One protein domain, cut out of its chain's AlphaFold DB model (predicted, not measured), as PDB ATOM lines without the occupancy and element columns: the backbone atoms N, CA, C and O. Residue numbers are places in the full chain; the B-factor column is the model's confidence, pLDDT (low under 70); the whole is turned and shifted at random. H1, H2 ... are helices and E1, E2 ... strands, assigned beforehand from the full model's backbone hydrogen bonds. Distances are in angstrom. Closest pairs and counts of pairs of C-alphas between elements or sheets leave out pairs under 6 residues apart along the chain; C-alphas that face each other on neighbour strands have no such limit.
ATOM      1  N   ILE A  53     -29.108 -36.320  25.962       76.56
ATOM      2  CA  ILE A  53     -29.910 -37.212  25.109       76.56
ATOM      3  C   ILE A  53     -28.966 -38.151  24.359       76.56
ATOM      4  O   ILE A  53     -27.922 -37.723  23.863       76.56
ATOM      5  N   ALA A  54     -29.318 -39.432  24.269       78.38
ATOM      6  CA  ALA A  54     -28.603 -40.391  23.439       78.38
ATOM      7  C   ALA A  54     -29.404 -40.728  22.185       78.38
ATOM      8  O   ALA A  54     -30.616 -40.931  22.239       78.38
ATOM      9  N   ILE A  55     -28.697 -40.832  21.064       81.69
ATOM     10  CA  ILE A  55     -29.222 -41.338  19.800       81.69
ATOM     11  C   ILE A  55     -28.529 -42.658  19.520       81.69
ATOM     12  O   ILE A  55     -27.318 -42.690  19.329       81.69
ATOM     13  N   ILE A  56     -29.294 -43.740  19.505       81.69
ATOM     14  CA  ILE A  56     -28.785 -45.107  19.434       81.69
ATOM     15  C   ILE A  56     -29.315 -45.764  18.166       81.69
ATOM     16  O   ILE A  56     -30.525 -45.843  17.959       81.69
ATOM     17  N   GLY A  57     -28.427 -46.260  17.311       79.62
ATOM     18  CA  GLY A  57     -28.808 -46.953  16.082       79.62
ATOM     19  C   GLY A  57     -27.792 -48.012  15.694       79.62
ATOM     20  O   GLY A  57     -26.641 -47.704  15.387       79.62
ATOM     21  N   GLY A  58     -28.218 -49.276  15.676       78.25
ATOM     22  CA  GLY A  58     -27.317 -50.398  15.421       78.25
ATOM     23  C   GLY A  58     -26.201 -50.445  16.467       78.25
ATOM     24  O   GLY A  58     -26.477 -50.627  17.645       78.25
ATOM     25  N   SER A  59     -24.954 -50.256  16.029       80.00
ATOM     26  CA  SER A  59     -23.764 -50.235  16.897       80.00
ATOM     27  C   SER A  59     -23.271 -48.819  17.221       80.00
ATOM     28  O   SER A  59     -22.189 -48.674  17.780       80.00
ATOM     29  N   LEU A  60     -24.028 -47.777  16.857       78.25
ATOM     30  CA  LEU A  60     -23.641 -46.377  17.029       78.25
ATOM     31  C   LEU A  60     -24.433 -45.693  18.143       78.25
ATOM     32  O   LEU A  60     -25.634 -45.926  18.301       78.25
ATOM     33  N   ILE A  61     -23.756 -44.796  18.857       82.38
ATOM     34  CA  ILE A  61     -24.323 -43.887  19.853       82.38
ATOM     35  C   ILE A  61     -23.829 -42.467  19.565       82.38
ATOM     36  O   ILE A  61     -22.624 -42.242  19.511       82.38
ATOM     37  N   ALA A  62     -24.730 -41.494  19.443       80.38
ATOM     38  CA  ALA A  62     -24.396 -40.074  19.568       80.38
ATOM     39  C   ALA A  62     -24.915 -39.544  20.906       80.38
ATOM     40  O   ALA A  62     -25.992 -39.938  21.361       80.38
ATOM     41  N   LYS A  63     -24.150 -38.657  21.544       82.69
ATOM     42  CA  LYS A  63     -24.553 -37.982  22.784       82.69
ATOM     43  C   LYS A  63     -24.764 -36.504  22.493       82.69
ATOM     44  O   LYS A  63     -23.826 -35.842  22.064       82.69
ATOM     45  N   ILE A  64     -25.957 -36.002  22.784       78.69
ATOM     46  CA  ILE A  64     -26.300 -34.583  22.708       78.69
ATOM     47  C   ILE A  64     -26.304 -34.019  24.126       78.69
ATOM     48  O   ILE A  64     -26.902 -34.614  25.023       78.69
ATOM     49  N   GLN A  65     -25.599 -32.906  24.328       76.50
ATOM     50  CA  GLN A  65     -25.425 -32.243  25.623       76.50
ATOM     51  C   GLN A  65     -25.411 -30.724  25.427       76.50
ATOM     52  O   GLN A  65     -25.122 -30.251  24.325       76.50
ATOM     53  N   GLY A  66     -25.649 -29.987  26.511       75.56
ATOM     54  CA  GLY A  66     -25.690 -28.525  26.515       75.56
ATOM     55  C   GLY A  66     -27.099 -27.995  26.265       75.56
ATOM     56  O   GLY A  66     -27.830 -28.530  25.430       75.56
ATOM     57  N   ASP A  67     -27.471 -26.955  27.005       75.88
ATOM     58  CA  ASP A  67     -28.851 -26.468  27.079       75.88
ATOM     59  C   ASP A  67     -29.400 -26.043  25.713       75.88
ATOM     60  O   ASP A  67     -30.507 -26.434  25.353       75.88
ATOM     61  N   GLU A  68     -28.593 -25.350  24.904       79.00
ATOM     62  CA  GLU A  68     -28.975 -24.912  23.553       79.00
ATOM     63  C   GLU A  68     -29.288 -26.096  22.626       79.00
ATOM     64  O   GLU A  68     -30.301 -26.111  21.924       79.00
ATOM     65  N   ASN A  69     -28.456 -27.141  22.666       81.19
ATOM     66  CA  ASN A  69     -28.666 -28.343  21.862       81.19
ATOM     67  C   ASN A  69     -29.890 -29.127  22.342       81.19
ATOM     68  O   ASN A  69     -30.656 -29.642  21.530       81.19
ATOM     69  N   LEU A  70     -30.088 -29.231  23.658       82.06
ATOM     70  CA  LEU A  70     -31.249 -29.905  24.239       82.06
ATOM     71  C   LEU A  70     -32.548 -29.162  23.906       82.06
ATOM     72  O   LEU A  70     -33.549 -29.799  23.572       82.06
ATOM     73  N   GLU A  71     -32.532 -27.831  23.926       81.50
ATOM     74  CA  GLU A  71     -33.659 -27.005  23.498       81.50
ATOM     75  C   GLU A  71     -33.957 -27.188  22.004       81.50
ATOM     76  O   GLU A  71     -35.115 -27.386  21.621       81.50
ATOM     77  N   ALA A  72     -32.927 -27.201  21.157       81.81
ATOM     78  CA  ALA A  72     -33.080 -27.437  19.727       81.81
ATOM     79  C   ALA A  72     -33.668 -28.830  19.427       81.81
ATOM     80  O   ALA A  72     -34.613 -28.946  18.642       81.81
ATOM     81  N   VAL A  73     -33.180 -29.879  20.105       85.44
ATOM     82  CA  VAL A  73     -33.753 -31.234  20.021       85.44
ATOM     83  C   VAL A  73     -35.208 -31.227  20.478       85.44
ATOM     84  O   VAL A  73     -36.062 -31.788  19.796       85.44
ATOM     85  N   SER A  74     -35.512 -30.584  21.605       83.06
ATOM     86  CA  SER A  74     -36.869 -30.493  22.153       83.06
ATOM     87  C   SER A  74     -37.850 -29.907  21.131       83.06
ATOM     88  O   SER A  74     -38.848 -30.549  20.788       83.06
ATOM     89  N   ARG A  75     -37.518 -28.742  20.554       82.69
ATOM     90  CA  ARG A  75     -38.325 -28.082  19.513       82.69
ATOM     91  C   ARG A  75     -38.480 -28.958  18.269       82.69
ATOM     92  O   ARG A  75     -39.579 -29.069  17.728       82.69
ATOM     93  N   PHE A  76     -37.404 -29.618  17.839       86.12
ATOM     94  CA  PHE A  76     -37.440 -30.536  16.703       86.12
ATOM     95  C   PHE A  76     -38.392 -31.717  16.944       86.12
ATOM     96  O   PHE A  76     -39.212 -32.039  16.082       86.12
ATOM     97  N   LEU A  77     -38.328 -32.351  18.118       84.00
ATOM     98  CA  LEU A  77     -39.192 -33.483  18.464       84.00
ATOM     99  C   LEU A  77     -40.667 -33.077  18.539       84.00
ATOM    100  O   LEU A  77     -41.507 -33.804  18.005       84.00
ATOM    101  N   ILE A  78     -40.974 -31.919  19.134       81.31
ATOM    102  CA  ILE A  78     -42.337 -31.367  19.166       81.31
ATOM    103  C   ILE A  78     -42.855 -31.165  17.739       81.31
ATOM    104  O   ILE A  78     -43.878 -31.746  17.382       81.31
ATOM    105  N   GLY A  79     -42.115 -30.452  16.884       78.50
ATOM    106  CA  GLY A  79     -42.559 -30.179  15.514       78.50
ATOM    107  C   GLY A  79     -42.763 -31.454  14.682       78.50
ATOM    108  O   GLY A  79     -43.714 -31.567  13.905       78.50
ATOM    109  N   ARG A  80     -41.912 -32.474  14.870       81.81
ATOM    110  CA  ARG A  80     -42.095 -33.784  14.223       81.81
ATOM    111  C   ARG A  80     -43.320 -34.528  14.755       81.81
ATOM    112  O   ARG A  80     -43.975 -35.220  13.973       81.81
ATOM    113  N   PHE A  81     -43.611 -34.431  16.049       78.94
ATOM    114  CA  PHE A  81     -44.788 -35.044  16.661       78.94
ATOM    115  C   PHE A  81     -46.085 -34.395  16.178       78.94
ATOM    116  O   PHE A  81     -46.970 -35.112  15.716       78.94
ATOM    117  N   GLU A  82     -46.164 -33.064  16.193       79.81
ATOM    118  CA  GLU A  82     -47.322 -32.297  15.710       79.81
ATOM    119  C   GLU A  82     -47.622 -32.580  14.231       79.81
ATOM    120  O   GLU A  82     -48.777 -32.696  13.834       79.81
ATOM    121  N   ALA A  83     -46.584 -32.804  13.420       78.50
ATOM    122  CA  ALA A  83     -46.723 -33.211  12.023       78.50
ATOM    123  C   ALA A  83     -47.096 -34.700  11.822       78.50
ATOM    124  O   ALA A  83     -47.128 -35.171  10.683       78.50
ATOM    125  N   GLY A  84     -47.290 -35.481  12.891       79.00
ATOM    126  CA  GLY A  84     -47.574 -36.921  12.829       79.00
ATOM    127  C   GLY A  84     -46.391 -37.784  12.365       79.00
ATOM    128  O   GLY A  84     -46.564 -38.952  12.009       79.00
ATOM    129  N   LYS A  85     -45.173 -37.226  12.352       78.44
ATOM    130  CA  LYS A  85     -43.941 -37.858  11.843       78.44
ATOM    131  C   LYS A  85     -43.069 -38.476  12.937       78.44
ATOM    132  O   LYS A  85     -41.981 -38.967  12.633       78.44
ATOM    133  N   LEU A  86     -43.514 -38.443  14.192       77.81
ATOM    134  CA  LEU A  86     -42.808 -39.013  15.337       77.81
ATOM    135  C   LEU A  86     -43.732 -39.945  16.116       77.81
ATOM    136  O   LEU A  86     -44.881 -39.605  16.387       77.81
ATOM    137  N   LYS A  87     -43.223 -41.120  16.495       73.44
ATOM    138  CA  LYS A  87     -43.950 -42.079  17.333       73.44
ATOM    139  C   LYS A  87     -43.129 -42.395  18.581       73.44
ATOM    140  O   LYS A  87     -41.980 -42.830  18.479       73.44
ATOM    141  N   CYS A  88     -43.733 -42.194  19.755       77.31
ATOM    142  CA  CYS A  88     -43.227 -42.762  21.006       77.31
ATOM    143  C   CYS A  88     -43.333 -44.290  20.938       77.31
ATOM    144  O   CYS A  88     -44.279 -44.808  20.342       77.31
ATOM    145  N   LYS A  89     -42.402 -45.016  21.566       73.31
ATOM    146  CA  LYS A  89     -42.538 -46.463  21.800       73.31
ATOM    147  C   LYS A  89     -43.125 -46.703  23.195       73.31
ATOM    148  O   LYS A  89     -42.354 -46.727  24.154       73.31
ATOM    149  N   PRO A  90     -44.443 -46.930  23.362       68.00
ATOM    150  CA  PRO A  90     -45.067 -46.947  24.690       68.00
ATOM    151  C   PRO A  90     -44.524 -48.062  25.595       68.00
ATOM    152  O   PRO A  90     -44.358 -47.877  26.795       68.00
ATOM    153  N   ASN A  91     -44.159 -49.205  25.007       70.31
ATOM    154  CA  ASN A  91     -43.637 -50.357  25.750       70.31
ATOM    155  C   ASN A  91     -42.249 -50.112  26.368       70.31
ATOM    156  O   ASN A  91     -41.892 -50.773  27.345       70.31
ATOM    157  N   TRP A  92     -41.489 -49.152  25.837       70.44
ATOM    158  CA  TRP A  92     -40.100 -48.882  26.224       70.44
ATOM    159  C   TRP A  92     -39.932 -47.505  26.878       70.44
ATOM    160  O   TRP A  92     -39.097 -47.332  27.757       70.44
ATOM    161  N   CYS A  93     -40.810 -46.558  26.555       73.81
ATOM    162  CA  CYS A  93     -40.801 -45.226  27.128       73.81
ATOM    163  C   CYS A  93     -41.498 -45.186  28.496       73.81
ATOM    164  O   CYS A  93     -42.716 -45.330  28.600       73.81
ATOM    165  N   SER A  94     -40.727 -44.920  29.550       72.50
ATOM    166  CA  SER A  94     -41.239 -44.742  30.914       72.50
ATOM    167  C   SER A  94     -42.235 -43.581  31.030       72.50
ATOM    168  O   SER A  94     -43.238 -43.727  31.725       72.50
ATOM    169  N   ALA A  95     -42.014 -42.473  30.314       70.31
ATOM    170  CA  ALA A  95     -42.948 -41.345  30.270       70.31
ATOM    171  C   ALA A  95     -44.301 -41.746  29.653       70.31
ATOM    172  O   ALA A  95     -45.339 -41.521  30.269       70.31
ATOM    173  N   CYS A  96     -44.295 -42.466  28.521       70.94
ATOM    174  CA  CYS A  96     -45.511 -42.972  27.865       70.94
ATOM    175  C   CYS A  96     -46.257 -44.038  28.698       70.94
ATOM    176  O   CYS A  96     -47.443 -44.266  28.474       70.94
ATOM    177  N   LYS A  97     -45.589 -44.698  29.659       71.00
ATOM    178  CA  LYS A  97     -46.247 -45.596  30.629       71.00
ATOM    179  C   LYS A  97     -46.950 -44.843  31.760       71.00
ATOM    180  O   LYS A  97     -47.901 -45.370  32.323       71.00
ATOM    181  N   LYS A  98     -46.460 -43.653  32.123       64.69
ATOM    182  CA  LYS A  98     -46.990 -42.844  33.234       64.69
ATOM    183  C   LYS A  98     -48.136 -41.935  32.797       64.69
ATOM    184  O   LYS A  98     -49.098 -41.772  33.538       64.69
ATOM    185  N   GLN A  99     -48.042 -41.366  31.602       56.34
ATOM    186  CA  GLN A  99     -49.088 -40.567  30.972       56.34
ATOM    187  C   GLN A  99     -49.200 -40.981  29.505       56.34
ATOM    188  O   GLN A  99     -48.192 -41.284  28.864       56.34
ATOM    189  N   MET A 100     -50.426 -41.005  28.968       55.16
ATOM    190  CA  MET A 100     -50.635 -41.217  27.531       55.16
ATOM    191  C   MET A 100     -49.784 -40.224  26.719       55.16
ATOM    192  O   MET A 100     -49.513 -39.138  27.224       55.16
ATOM    193  N   PRO A 101     -49.336 -40.595  25.501       54.19
ATOM    194  CA  PRO A 101     -48.226 -39.959  24.791       54.19
ATOM    195  C   PRO A 101     -48.533 -38.506  24.413       54.19
ATOM    196  O   PRO A 101     -48.893 -38.198  23.281       54.19
ATOM    197  N   TYR A 102     -48.361 -37.610  25.376       61.53
ATOM    198  CA  TYR A 102     -48.401 -36.175  25.202       61.53
ATOM    199  C   TYR A 102     -46.966 -35.664  25.280       61.53
ATOM    200  O   TYR A 102     -46.496 -35.205  26.318       61.53
ATOM    201  N   LEU A 103     -46.263 -35.766  24.148       59.84
ATOM    202  CA  LEU A 103     -44.896 -35.252  24.001       59.84
ATOM    203  C   LEU A 103     -44.804 -33.743  24.288       59.84
ATOM    204  O   LEU A 103     -43.722 -33.263  24.602       59.84
ATOM    205  N   GLY A 104     -45.915 -33.000  24.200       55.19
ATOM    206  CA  GLY A 104     -45.946 -31.540  24.306       55.19
ATOM    207  C   GLY A 104     -45.543 -30.961  25.666       55.19
ATOM    208  O   GLY A 104     -45.187 -29.791  25.720       55.19
ATOM    209  N   ALA A 105     -45.573 -31.744  26.750       58.75
ATOM    210  CA  ALA A 105     -45.137 -31.266  28.067       58.75
ATOM    211  C   ALA A 105     -43.646 -31.541  28.333       58.75
ATOM    212  O   ALA A 105     -42.951 -30.681  28.869       58.75
ATOM    213  N   GLU A 106     -43.142 -32.717  27.945       69.94
ATOM    214  CA  GLU A 106     -41.778 -33.162  28.273       69.94
ATOM    215  C   GLU A 106     -41.149 -33.982  27.129       69.94
ATOM    216  O   GLU A 106     -40.870 -35.173  27.289       69.94
ATOM    217  N   PRO A 107     -40.879 -33.388  25.951       72.50
ATOM    218  CA  PRO A 107     -40.479 -34.139  24.756       72.50
ATOM    219  C   PRO A 107     -39.174 -34.926  24.937       72.50
ATOM    220  O   PRO A 107     -39.009 -36.007  24.373       72.50
ATOM    221  N   LEU A 108     -38.267 -34.409  25.769       79.12
ATOM    222  CA  LEU A 108     -36.982 -35.026  26.095       79.12
ATOM    223  C   LEU A 108     -37.095 -36.206  27.076       79.12
ATOM    224  O   LEU A 108     -36.157 -36.989  27.190       79.12
ATOM    225  N   ALA A 109     -38.228 -36.365  27.768       76.25
ATOM    226  CA  ALA A 109     -38.482 -37.500  28.656       76.25
ATOM    227  C   ALA A 109     -38.935 -38.758  27.890       76.25
ATOM    228  O   ALA A 109     -39.017 -39.854  28.455       76.25
ATOM    229  N   HIS A 110     -39.241 -38.617  26.598       79.06
ATOM    230  CA  HIS A 110     -39.759 -39.701  25.783       79.06
ATOM    231  C   HIS A 110     -38.662 -40.480  25.057       79.06
ATOM    232  O   HIS A 110     -37.671 -39.929  24.588       79.06
ATOM    233  N   GLN A 111     -38.897 -41.785  24.903       84.19
ATOM    234  CA  GLN A 111     -38.135 -42.621  23.985       84.19
ATOM    235  C   GLN A 111     -38.896 -42.711  22.664       84.19
ATOM    236  O   GLN A 111     -40.012 -43.250  22.600       84.19
ATOM    237  N   VAL A 112     -38.286 -42.182  21.609       85.56
ATOM    238  CA  VAL A 112     -38.903 -42.065  20.285       85.56
ATOM    239  C   VAL A 112     -38.080 -42.788  19.232       85.56
ATOM    240  O   VAL A 112     -36.853 -42.861  19.310       85.56
ATOM    241  N   GLU A 113     -38.767 -43.347  18.237       87.50
ATOM    242  CA  GLU A 113     -38.107 -43.924  17.067       87.50
ATOM    243  C   GLU A 113     -38.005 -42.895  15.948       87.50
ATOM    244  O   GLU A 113     -38.987 -42.236  15.601       87.50
ATOM    245  N   MET A 114     -36.829 -42.811  15.336       86.50
ATOM    246  CA  MET A 114     -36.555 -41.926  14.221       86.50
ATOM    247  C   MET A 114     -35.920 -42.681  13.058       86.50
ATOM    248  O   MET A 114     -35.039 -43.523  13.215       86.50
ATOM    249  N   SER A 115     -36.381 -42.382  11.849       87.00
ATOM    250  CA  SER A 115     -35.768 -42.873  10.615       87.00
ATOM    251  C   SER A 115     -34.472 -42.128  10.295       87.00
ATOM    252  O   SER A 115     -34.354 -40.957  10.653       87.00
ATOM    253  N   LEU A 116     -33.590 -42.733   9.498       84.69
ATOM    254  CA  LEU A 116     -32.355 -42.101   9.026       84.69
ATOM    255  C   LEU A 116     -32.541 -40.684   8.425       84.69
ATOM    256  O   LEU A 116     -31.801 -39.801   8.841       84.69
ATOM    257  N   PRO A 117     -33.540 -40.389   7.559       87.81
ATOM    258  CA  PRO A 117     -33.782 -39.014   7.102       87.81
ATOM    259  C   PRO A 117     -34.028 -38.009   8.234       87.81
ATOM    260  O   PRO A 117     -33.547 -36.888   8.177       87.81
ATOM    261  N   GLY A 118     -34.724 -38.423   9.298       85.88
ATOM    262  CA  GLY A 118     -34.950 -37.561  10.459       85.88
ATOM    263  C   GLY A 118     -33.706 -37.336  11.302       85.88
ATOM    264  O   GLY A 118     -33.530 -36.249  11.836       85.88
ATOM    265  N   ILE A 119     -32.812 -38.324  11.361       86.94
ATOM    266  CA  ILE A 119     -31.492 -38.138  11.966       86.94
ATOM    267  C   ILE A 119     -30.662 -37.144  11.155       86.94
ATOM    268  O   ILE A 119     -30.037 -36.271  11.744       86.94
ATOM    269  N   LEU A 120     -30.697 -37.225   9.822       85.94
ATOM    270  CA  LEU A 120     -29.995 -36.270   8.962       85.94
ATOM    271  C   LEU A 120     -30.545 -34.845   9.106       85.94
ATOM    272  O   LEU A 120     -29.755 -33.912   9.164       85.94
ATOM    273  N   GLU A 121     -31.868 -34.673   9.209       87.75
ATOM    274  CA  GLU A 121     -32.481 -33.373   9.525       87.75
ATOM    275  C   GLU A 121     -32.021 -32.851  10.894       87.75
ATOM    276  O   GLU A 121     -31.658 -31.686  11.015       87.75
ATOM    277  N   LEU A 122     -31.982 -33.706  11.920       86.06
ATOM    278  CA  LEU A 122     -31.544 -33.303  13.257       86.06
ATOM    279  C   LEU A 122     -30.053 -32.919  13.292       86.06
ATOM    280  O   LEU A 122     -29.685 -31.959  13.963       86.06
ATOM    281  N   MET A 123     -29.210 -33.614  12.523       85.00
ATOM    282  CA  MET A 123     -27.782 -33.300  12.368       85.00
ATOM    283  C   MET A 123     -27.515 -31.946  11.692       85.00
ATOM    284  O   MET A 123     -26.399 -31.443  11.775       85.00
ATOM    285  N   GLN A 124     -28.504 -31.345  11.020       85.94
ATOM    286  CA  GLN A 124     -28.383 -29.976  10.492       85.94
ATOM    287  C   GLN A 124     -28.564 -28.909  11.577       85.94
ATOM    288  O   GLN A 124     -28.227 -27.750  11.354       85.94
ATOM    289  N   ILE A 125     -29.123 -29.291  12.728       83.75
ATOM    290  CA  ILE A 125     -29.497 -28.382  13.816       83.75
ATOM    291  C   ILE A 125     -28.556 -28.562  15.010       83.75
ATOM    292  O   ILE A 125     -28.282 -27.609  15.731       83.75
ATOM    293  N   VAL A 126     -28.065 -29.785  15.226       83.94
ATOM    294  CA  VAL A 126     -27.241 -30.150  16.379       83.94
ATOM    295  C   VAL A 126     -26.035 -30.955  15.914       83.94
ATOM    296  O   VAL A 126     -26.162 -31.853  15.082       83.94
ATOM    297  N   GLU A 127     -24.863 -30.662  16.473       79.69
ATOM    298  CA  GLU A 127     -23.638 -31.398  16.163       79.69
ATOM    299  C   GLU A 127     -23.643 -32.791  16.802       79.69
ATOM    300  O   GLU A 127     -23.953 -32.970  17.983       79.69
ATOM    301  N   PHE A 128     -23.298 -33.807  16.008       78.44
ATOM    302  CA  PHE A 128     -23.260 -35.194  16.455       78.44
ATOM    303  C   PHE A 128     -21.828 -35.703  16.451       78.44
ATOM    304  O   PHE A 128     -21.184 -35.777  15.405       78.44
ATOM    305  N   LYS A 129     -21.377 -36.189  17.608       78.44
ATOM    306  CA  LYS A 129     -20.193 -37.039  17.695       78.44
ATOM    307  C   LYS A 129     -20.620 -38.494  17.848       78.44
ATOM    308  O   LYS A 129     -21.103 -38.889  18.911       78.44
ATOM    309  N   TRP A 130     -20.446 -39.273  16.784       80.50
ATOM    310  CA  TRP A 130     -20.715 -40.707  16.802       80.50
ATOM    311  C   TRP A 130     -19.643 -41.455  17.591       80.50
ATOM    312  O   TRP A 130     -18.451 -41.179  17.486       80.50
ATOM    313  N   LEU A 131     -20.093 -42.415  18.384       80.06
ATOM    314  CA  LEU A 131     -19.288 -43.334  19.171       80.06
ATOM    315  C   LEU A 131     -19.781 -44.753  18.900       80.06
ATOM    316  O   LEU A 131     -20.963 -44.967  18.621       80.06
ATOM    317  N   TRP A 132     -18.900 -45.734  19.048       76.12
ATOM    318  CA  TRP A 132     -19.323 -47.126  19.121       76.12
ATOM    319  C   TRP A 132     -20.054 -47.387  20.437       76.12
ATOM    320  O   TRP A 132     -19.607 -46.956  21.500       76.12
ATOM    321  N   ALA A 133     -21.168 -48.116  20.365       74.44
ATOM    322  CA  ALA A 133     -21.873 -48.611  21.544       74.44
ATOM    323  C   ALA A 133     -20.971 -49.524  22.387       74.44
ATOM    324  O   ALA A 133     -20.971 -49.439  23.613       74.44
ATOM    325  N   GLU A 134     -20.155 -50.331  21.705       75.75
ATOM    326  CA  GLU A 134     -19.139 -51.208  22.280       75.75
ATOM    327  C   GLU A 134     -17.779 -50.867  21.655       75.75
ATOM    328  O   GLU A 134     -17.444 -51.385  20.590       75.75
ATOM    329  N   PRO A 135     -16.982 -49.981  22.281       72.19
ATOM    330  CA  PRO A 135     -15.709 -49.526  21.716       72.19
ATOM    331  C   PRO A 135     -14.663 -50.628  21.505       72.19
ATOM    332  O   PRO A 135     -13.742 -50.440  20.722       72.19
ATOM    333  N   GLN A 136     -14.794 -51.754  22.210       76.50
ATOM    334  CA  GLN A 136     -13.921 -52.928  22.081       76.50
ATOM    335  C   GLN A 136     -14.607 -54.101  21.358       76.50
ATOM    336  O   GLN A 136     -14.073 -55.205  21.338       76.50
ATOM    337  N   GLY A 137     -15.805 -53.889  20.802       74.00
ATOM    338  CA  GLY A 137     -16.528 -54.922  20.066       74.00
ATOM    339  C   GLY A 137     -15.922 -55.177  18.684       74.00
ATOM    340  O   GLY A 137     -15.267 -54.307  18.113       74.00
ATOM    341  N   GLU A 138     -16.205 -56.352  18.117       81.25
ATOM    342  CA  GLU A 138     -15.716 -56.804  16.802       81.25
ATOM    343  C   GLU A 138     -15.886 -55.731  15.716       81.25
ATOM    344  O   GLU A 138     -14.923 -55.338  15.068       81.25
ATOM    345  N   ARG A 139     -17.077 -55.127  15.615       73.62
ATOM    346  CA  ARG A 139     -17.345 -54.047  14.649       73.62
ATOM    347  C   ARG A 139     -16.487 -52.800  14.838       73.62
ATOM    348  O   ARG A 139     -16.137 -52.171  13.847       73.62
ATOM    349  N   ALA A 140     -16.199 -52.410  16.080       77.06
ATOM    350  CA  ALA A 140     -15.365 -51.241  16.348       77.06
ATOM    351  C   ALA A 140     -13.913 -51.500  15.920       77.06
ATOM    352  O   ALA A 140     -13.261 -50.608  15.383       77.06
ATOM    353  N   LEU A 141     -13.442 -52.736  16.107       80.62
ATOM    354  CA  LEU A 141     -12.115 -53.181  15.687       80.62
ATOM    355  C   LEU A 141     -12.009 -53.339  14.161       80.62
ATOM    356  O   LEU A 141     -10.991 -52.968  13.586       80.62
ATOM    357  N   GLU A 142     -13.052 -53.851  13.505       85.44
ATOM    358  CA  GLU A 142     -13.079 -54.080  12.054       85.44
ATOM    359  C   GLU A 142     -13.268 -52.800  11.234       85.44
ATOM    360  O   GLU A 142     -12.624 -52.616  10.202       85.44
ATOM    361  N   LEU A 143     -14.192 -51.931  11.652       81.56
ATOM    362  CA  LEU A 143     -14.654 -50.798  10.843       81.56
ATOM    363  C   LEU A 143     -13.980 -49.477  11.228       81.56
ATOM    364  O   LEU A 143     -14.103 -48.495  10.497       81.56
ATOM    365  N   GLY A 144     -13.256 -49.446  12.350       83.25
ATOM    366  CA  GLY A 144     -12.467 -48.294  12.767       83.25
ATOM    367  C   GLY A 144     -13.331 -47.106  13.192       83.25
ATOM    368  O   GLY A 144     -13.937 -47.129  14.261       83.25
ATOM    369  N   ASP A 145     -13.353 -46.033  12.401       87.62
ATOM    370  CA  ASP A 145     -14.014 -44.782  12.786       87.62
ATOM    371  C   ASP A 145     -15.561 -44.886  12.729       87.62
ATOM    372  O   ASP A 145     -16.134 -45.233  11.689       87.62
ATOM    373  N   PRO A 146     -16.283 -44.557  13.820       81.25
ATOM    374  CA  PRO A 146     -17.746 -44.631  13.853       81.25
ATOM    375  C   PRO A 146     -18.431 -43.613  12.925       81.25
ATOM    376  O   PRO A 146     -19.557 -43.853  12.479       81.25
ATOM    377  N   GLY A 147     -17.782 -42.485  12.617       85.44
ATOM    378  CA  GLY A 147     -18.277 -41.489  11.671       85.44
ATOM    379  C   GLY A 147     -18.231 -41.993  10.228       85.44
ATOM    380  O   GLY A 147     -19.220 -41.858   9.504       85.44
ATOM    381  N   GLU A 148     -17.140 -42.640   9.823       86.00
ATOM    382  CA  GLU A 148     -17.027 -43.309   8.520       86.00
ATOM    383  C   GLU A 148     -18.050 -44.442   8.375       86.00
ATOM    384  O   GLU A 148     -18.734 -44.547   7.350       86.00
ATOM    385  N   TYR A 149     -18.266 -45.230   9.432       85.25
ATOM    386  CA  TYR A 149     -19.331 -46.232   9.422       85.25
ATOM    387  C   TYR A 149     -20.724 -45.605   9.262       85.25
ATOM    388  O   TYR A 149     -21.548 -46.100   8.485       85.25
ATOM    389  N   PHE A 150     -21.001 -44.487   9.940       85.06
ATOM    390  CA  PHE A 150     -22.253 -43.759   9.748       85.06
ATOM    391  C   PHE A 150     -22.410 -43.255   8.305       85.06
ATOM    392  O   PHE A 150     -23.473 -43.440   7.706       85.06
ATOM    393  N   LYS A 151     -21.357 -42.698   7.696       86.12
ATOM    394  CA  LYS A 151     -21.377 -42.299   6.276       86.12
ATOM    395  C   LYS A 151     -21.701 -43.483   5.364       86.12
ATOM    396  O   LYS A 151     -22.527 -43.343   4.463       86.12
ATOM    397  N   ALA A 152     -21.145 -44.663   5.635       85.88
ATOM    398  CA  ALA A 152     -21.468 -45.879   4.892       85.88
ATOM    399  C   ALA A 152     -22.947 -46.289   5.047       85.88
ATOM    400  O   ALA A 152     -23.585 -46.687   4.070       85.88
ATOM    401  N   ILE A 153     -23.531 -46.146   6.248       84.31
ATOM    402  CA  ILE A 153     -24.972 -46.355   6.493       84.31
ATOM    403  C   ILE A 153     -25.820 -45.406   5.637       84.31
ATOM    404  O   ILE A 153     -26.820 -45.845   5.053       84.31
ATOM    405  N   VAL A 154     -25.424 -44.135   5.557       85.94
ATOM    406  CA  VAL A 154     -26.102 -43.112   4.749       85.94
ATOM    407  C   VAL A 154     -26.005 -43.436   3.261       85.94
ATOM    408  O   VAL A 154     -27.031 -43.474   2.581       85.94
ATOM    409  N   ALA A 155     -24.806 -43.750   2.769       86.94
ATOM    410  CA  ALA A 155     -24.559 -44.047   1.360       86.94
ATOM    411  C   ALA A 155     -25.390 -45.239   0.858       86.94
ATOM    412  O   ALA A 155     -25.973 -45.183  -0.224       86.94
ATOM    413  N   ARG A 156     -25.525 -46.291   1.675       88.06
ATOM    414  CA  ARG A 156     -26.328 -47.478   1.335       88.06
ATOM    415  C   ARG A 156     -27.833 -47.319   1.572       88.06
ATOM    416  O   ARG A 156     -28.563 -48.296   1.425       88.06
ATOM    417  N   LYS A 157     -28.303 -46.131   1.982       83.94
ATOM    418  CA  LYS A 157     -29.713 -45.838   2.310       83.94
ATOM    419  C   LYS A 157     -30.324 -46.873   3.262       83.94
ATOM    420  O   LYS A 157     -31.430 -47.367   3.048       83.94
ATOM    421  N   SER A 158     -29.577 -47.233   4.307       77.75
ATOM    422  CA  SER A 158     -29.986 -48.288   5.233       77.75
ATOM    423  C   SER A 158     -31.358 -47.989   5.863       77.75
ATOM    424  O   SER A 158     -31.580 -46.861   6.309       77.75
ATOM    425  N   PRO A 159     -32.257 -48.985   6.000       80.44
ATOM    426  CA  PRO A 159     -33.551 -48.803   6.665       80.44
ATOM    427  C   PRO A 159     -33.432 -48.707   8.198       80.44
ATOM    428  O   PRO A 159     -34.441 -48.804   8.901       80.44
ATOM    429  N   LEU A 160     -32.211 -48.544   8.722       79.38
ATOM    430  CA  LEU A 160     -31.920 -48.494  10.146       79.38
ATOM    431  C   LEU A 160     -32.774 -47.427  10.840       79.38
ATOM    432  O   LEU A 160     -32.865 -46.271  10.411       79.38
ATOM    433  N   LYS A 161     -33.400 -47.846  11.938       84.38
ATOM    434  CA  LYS A 161     -34.124 -46.970  12.850       84.38
ATOM    435  C   LYS A 161     -33.222 -46.619  14.019       84.38
ATOM    436  O   LYS A 161     -32.520 -47.477  14.551       84.38
ATOM    437  N   PHE A 162     -33.276 -45.359  14.411       84.88
ATOM    438  CA  PHE A 162     -32.563 -44.818  15.549       84.88
ATOM    439  C   PHE A 162     -33.551 -44.596  16.684       84.88
ATOM    440  O   PHE A 162     -34.710 -44.245  16.463       84.88
ATOM    441  N   GLN A 163     -33.095 -44.819  17.903       85.88
ATOM    442  CA  GLN A 163     -33.830 -44.523  19.117       85.88
ATOM    443  C   GLN A 163     -33.223 -43.277  19.733       85.88
ATOM    444  O   GLN A 163     -32.011 -43.207  19.910       85.88
ATOM    445  N   ILE A 164     -34.066 -42.298  20.028       85.81
ATOM    446  CA  ILE A 164     -33.676 -41.117  20.789       85.81
ATOM    447  C   ILE A 164     -34.253 -41.300  22.180       85.81
ATOM    448  O   ILE A 164     -35.457 -41.531  22.311       85.81
ATOM    449  N   GLU A 165     -33.401 -41.247  23.197       81.56
ATOM    450  CA  GLU A 165     -33.818 -41.473  24.576       81.56
ATOM    451  C   GLU A 165     -33.029 -40.632  25.587       81.56
ATOM    452  O   GLU A 165     -31.838 -40.356  25.382       81.56
ATOM    453  N   PRO A 166     -33.670 -40.246  26.706       76.00
ATOM    454  CA  PRO A 166     -32.974 -39.652  27.836       76.00
ATOM    455  C   PRO A 166     -32.008 -40.659  28.463       76.00
ATOM    456  O   PRO A 166     -32.334 -41.835  28.638       76.00
ATOM    457  N   ARG A 167     -30.811 -40.197  28.841       67.19
ATOM    458  CA  ARG A 167     -29.830 -41.008  29.571       67.19
ATOM    459  C   ARG A 167     -29.383 -40.293  30.839       67.19
ATOM    460  O   ARG A 167     -28.891 -39.172  30.782       67.19
ATOM    461  N   GLU A 168     -29.497 -40.984  31.971       53.22
ATOM    462  CA  GLU A 168     -28.880 -40.557  33.229       53.22
ATOM    463  C   GLU A 168     -27.376 -40.856  33.227       53.22
ATOM    464  O   GLU A 168     -26.923 -41.897  32.740       53.22
TER     465      GLU A 168
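What this domain is: This is residues 53 to 168 of the 171 residues of an uncharacterized protein of Actinobacteria bacterium (UniProt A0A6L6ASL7). Picture one strongly twisted antiparallel sheet of five strands, with three helices, H1, H3 and H5, over one face and no named helix over the other. The two short helices H2 and H4 lie off the sheet at opposite ends of the long axis, H2 among long loops beyond the E3 edge and H4 beyond the E4 edge. The printed part has 116 residues with five named helices and five named strands, along the chain E1 E2 H1 H2 E3 H3 E4 H4 H5 E5, and the sheet's order is E3 E5 E1 E2 E4. The class is mixed, helices and strands; the whole is compact, with a radius of gyration of the C-alphas of 14.4 A, and only just elongated, spanning 43 by 28 by 25 A.

Where its parts are: Find C-alpha 53 at (-29.910, -37.212, 25.109), where E1, residues 53 to 57, begins; it runs 13.3 A. E2, residues 60 to 65, runs 16.6 A, and H1, residues 67 to 82, runs 22.5 A to C-alpha 82 at (-47.322, -32.297, 15.710). Then come H2, residues 94 to 98, E3, residues 112 to 115, H3, residues 116 to 123, E4, residues 130 to 132, and H4, residues 138 to 143. H5, residues 146 to 155, runs 14.2 A, and E5, residues 161 to 166, runs 16.7 A to C-alpha 166 at (-32.974, -39.652, 27.836).

How they stand to each other: Look first at the hairpin of E1 and E2, where N 55 and O 62 are 2.9 A apart. E5 is the antiparallel neighbour of E1, with N 56 and O 163 at 2.8 A. The edge strand E3 pairs with E5, with N 114 and O 162 at 2.8 A, and the edge strand E4 with E2, with N 61 and O 131 at 2.8 A. On the same face of the sheet are H1, H3 and H5, at heights of 9.7, 10.4 and 10.5 A. H3 lies over E5, along the strands at 21 degrees on the local plane. H5 runs across the strands, at 85 degrees to E4 on the local plane; the closest C-alphas of H5 and E4 are those of Pro 146 and Leu 131, 5.7 A apart. H1 and H3 are close but not clearly touching, with the C-alphas of Phe 76 and Leu 122 at 7.4 A. H2 is not on the sheet, and H4 is only just not on it, with 4 pairs of C-alphas within 10 A. In each of the five helices every O i to N i+4 pair is within hydrogen-bond range.

The domain as a whole: The two C-alphas farthest apart, those of Gln 99 and Glu 142, are 42.9 A apart. The printed part has no cut. The links from H1 to H2 and from H2 to E3 are long, with 11 and 13 residues; in the first, residues 87 to 88 pair antiparallel with residues 112 to 113 of E3. The mean pLDDT of the printed part is 78.6, and look for values under 70 at residue 90, residues 98 to 106 and residues 167 to 168.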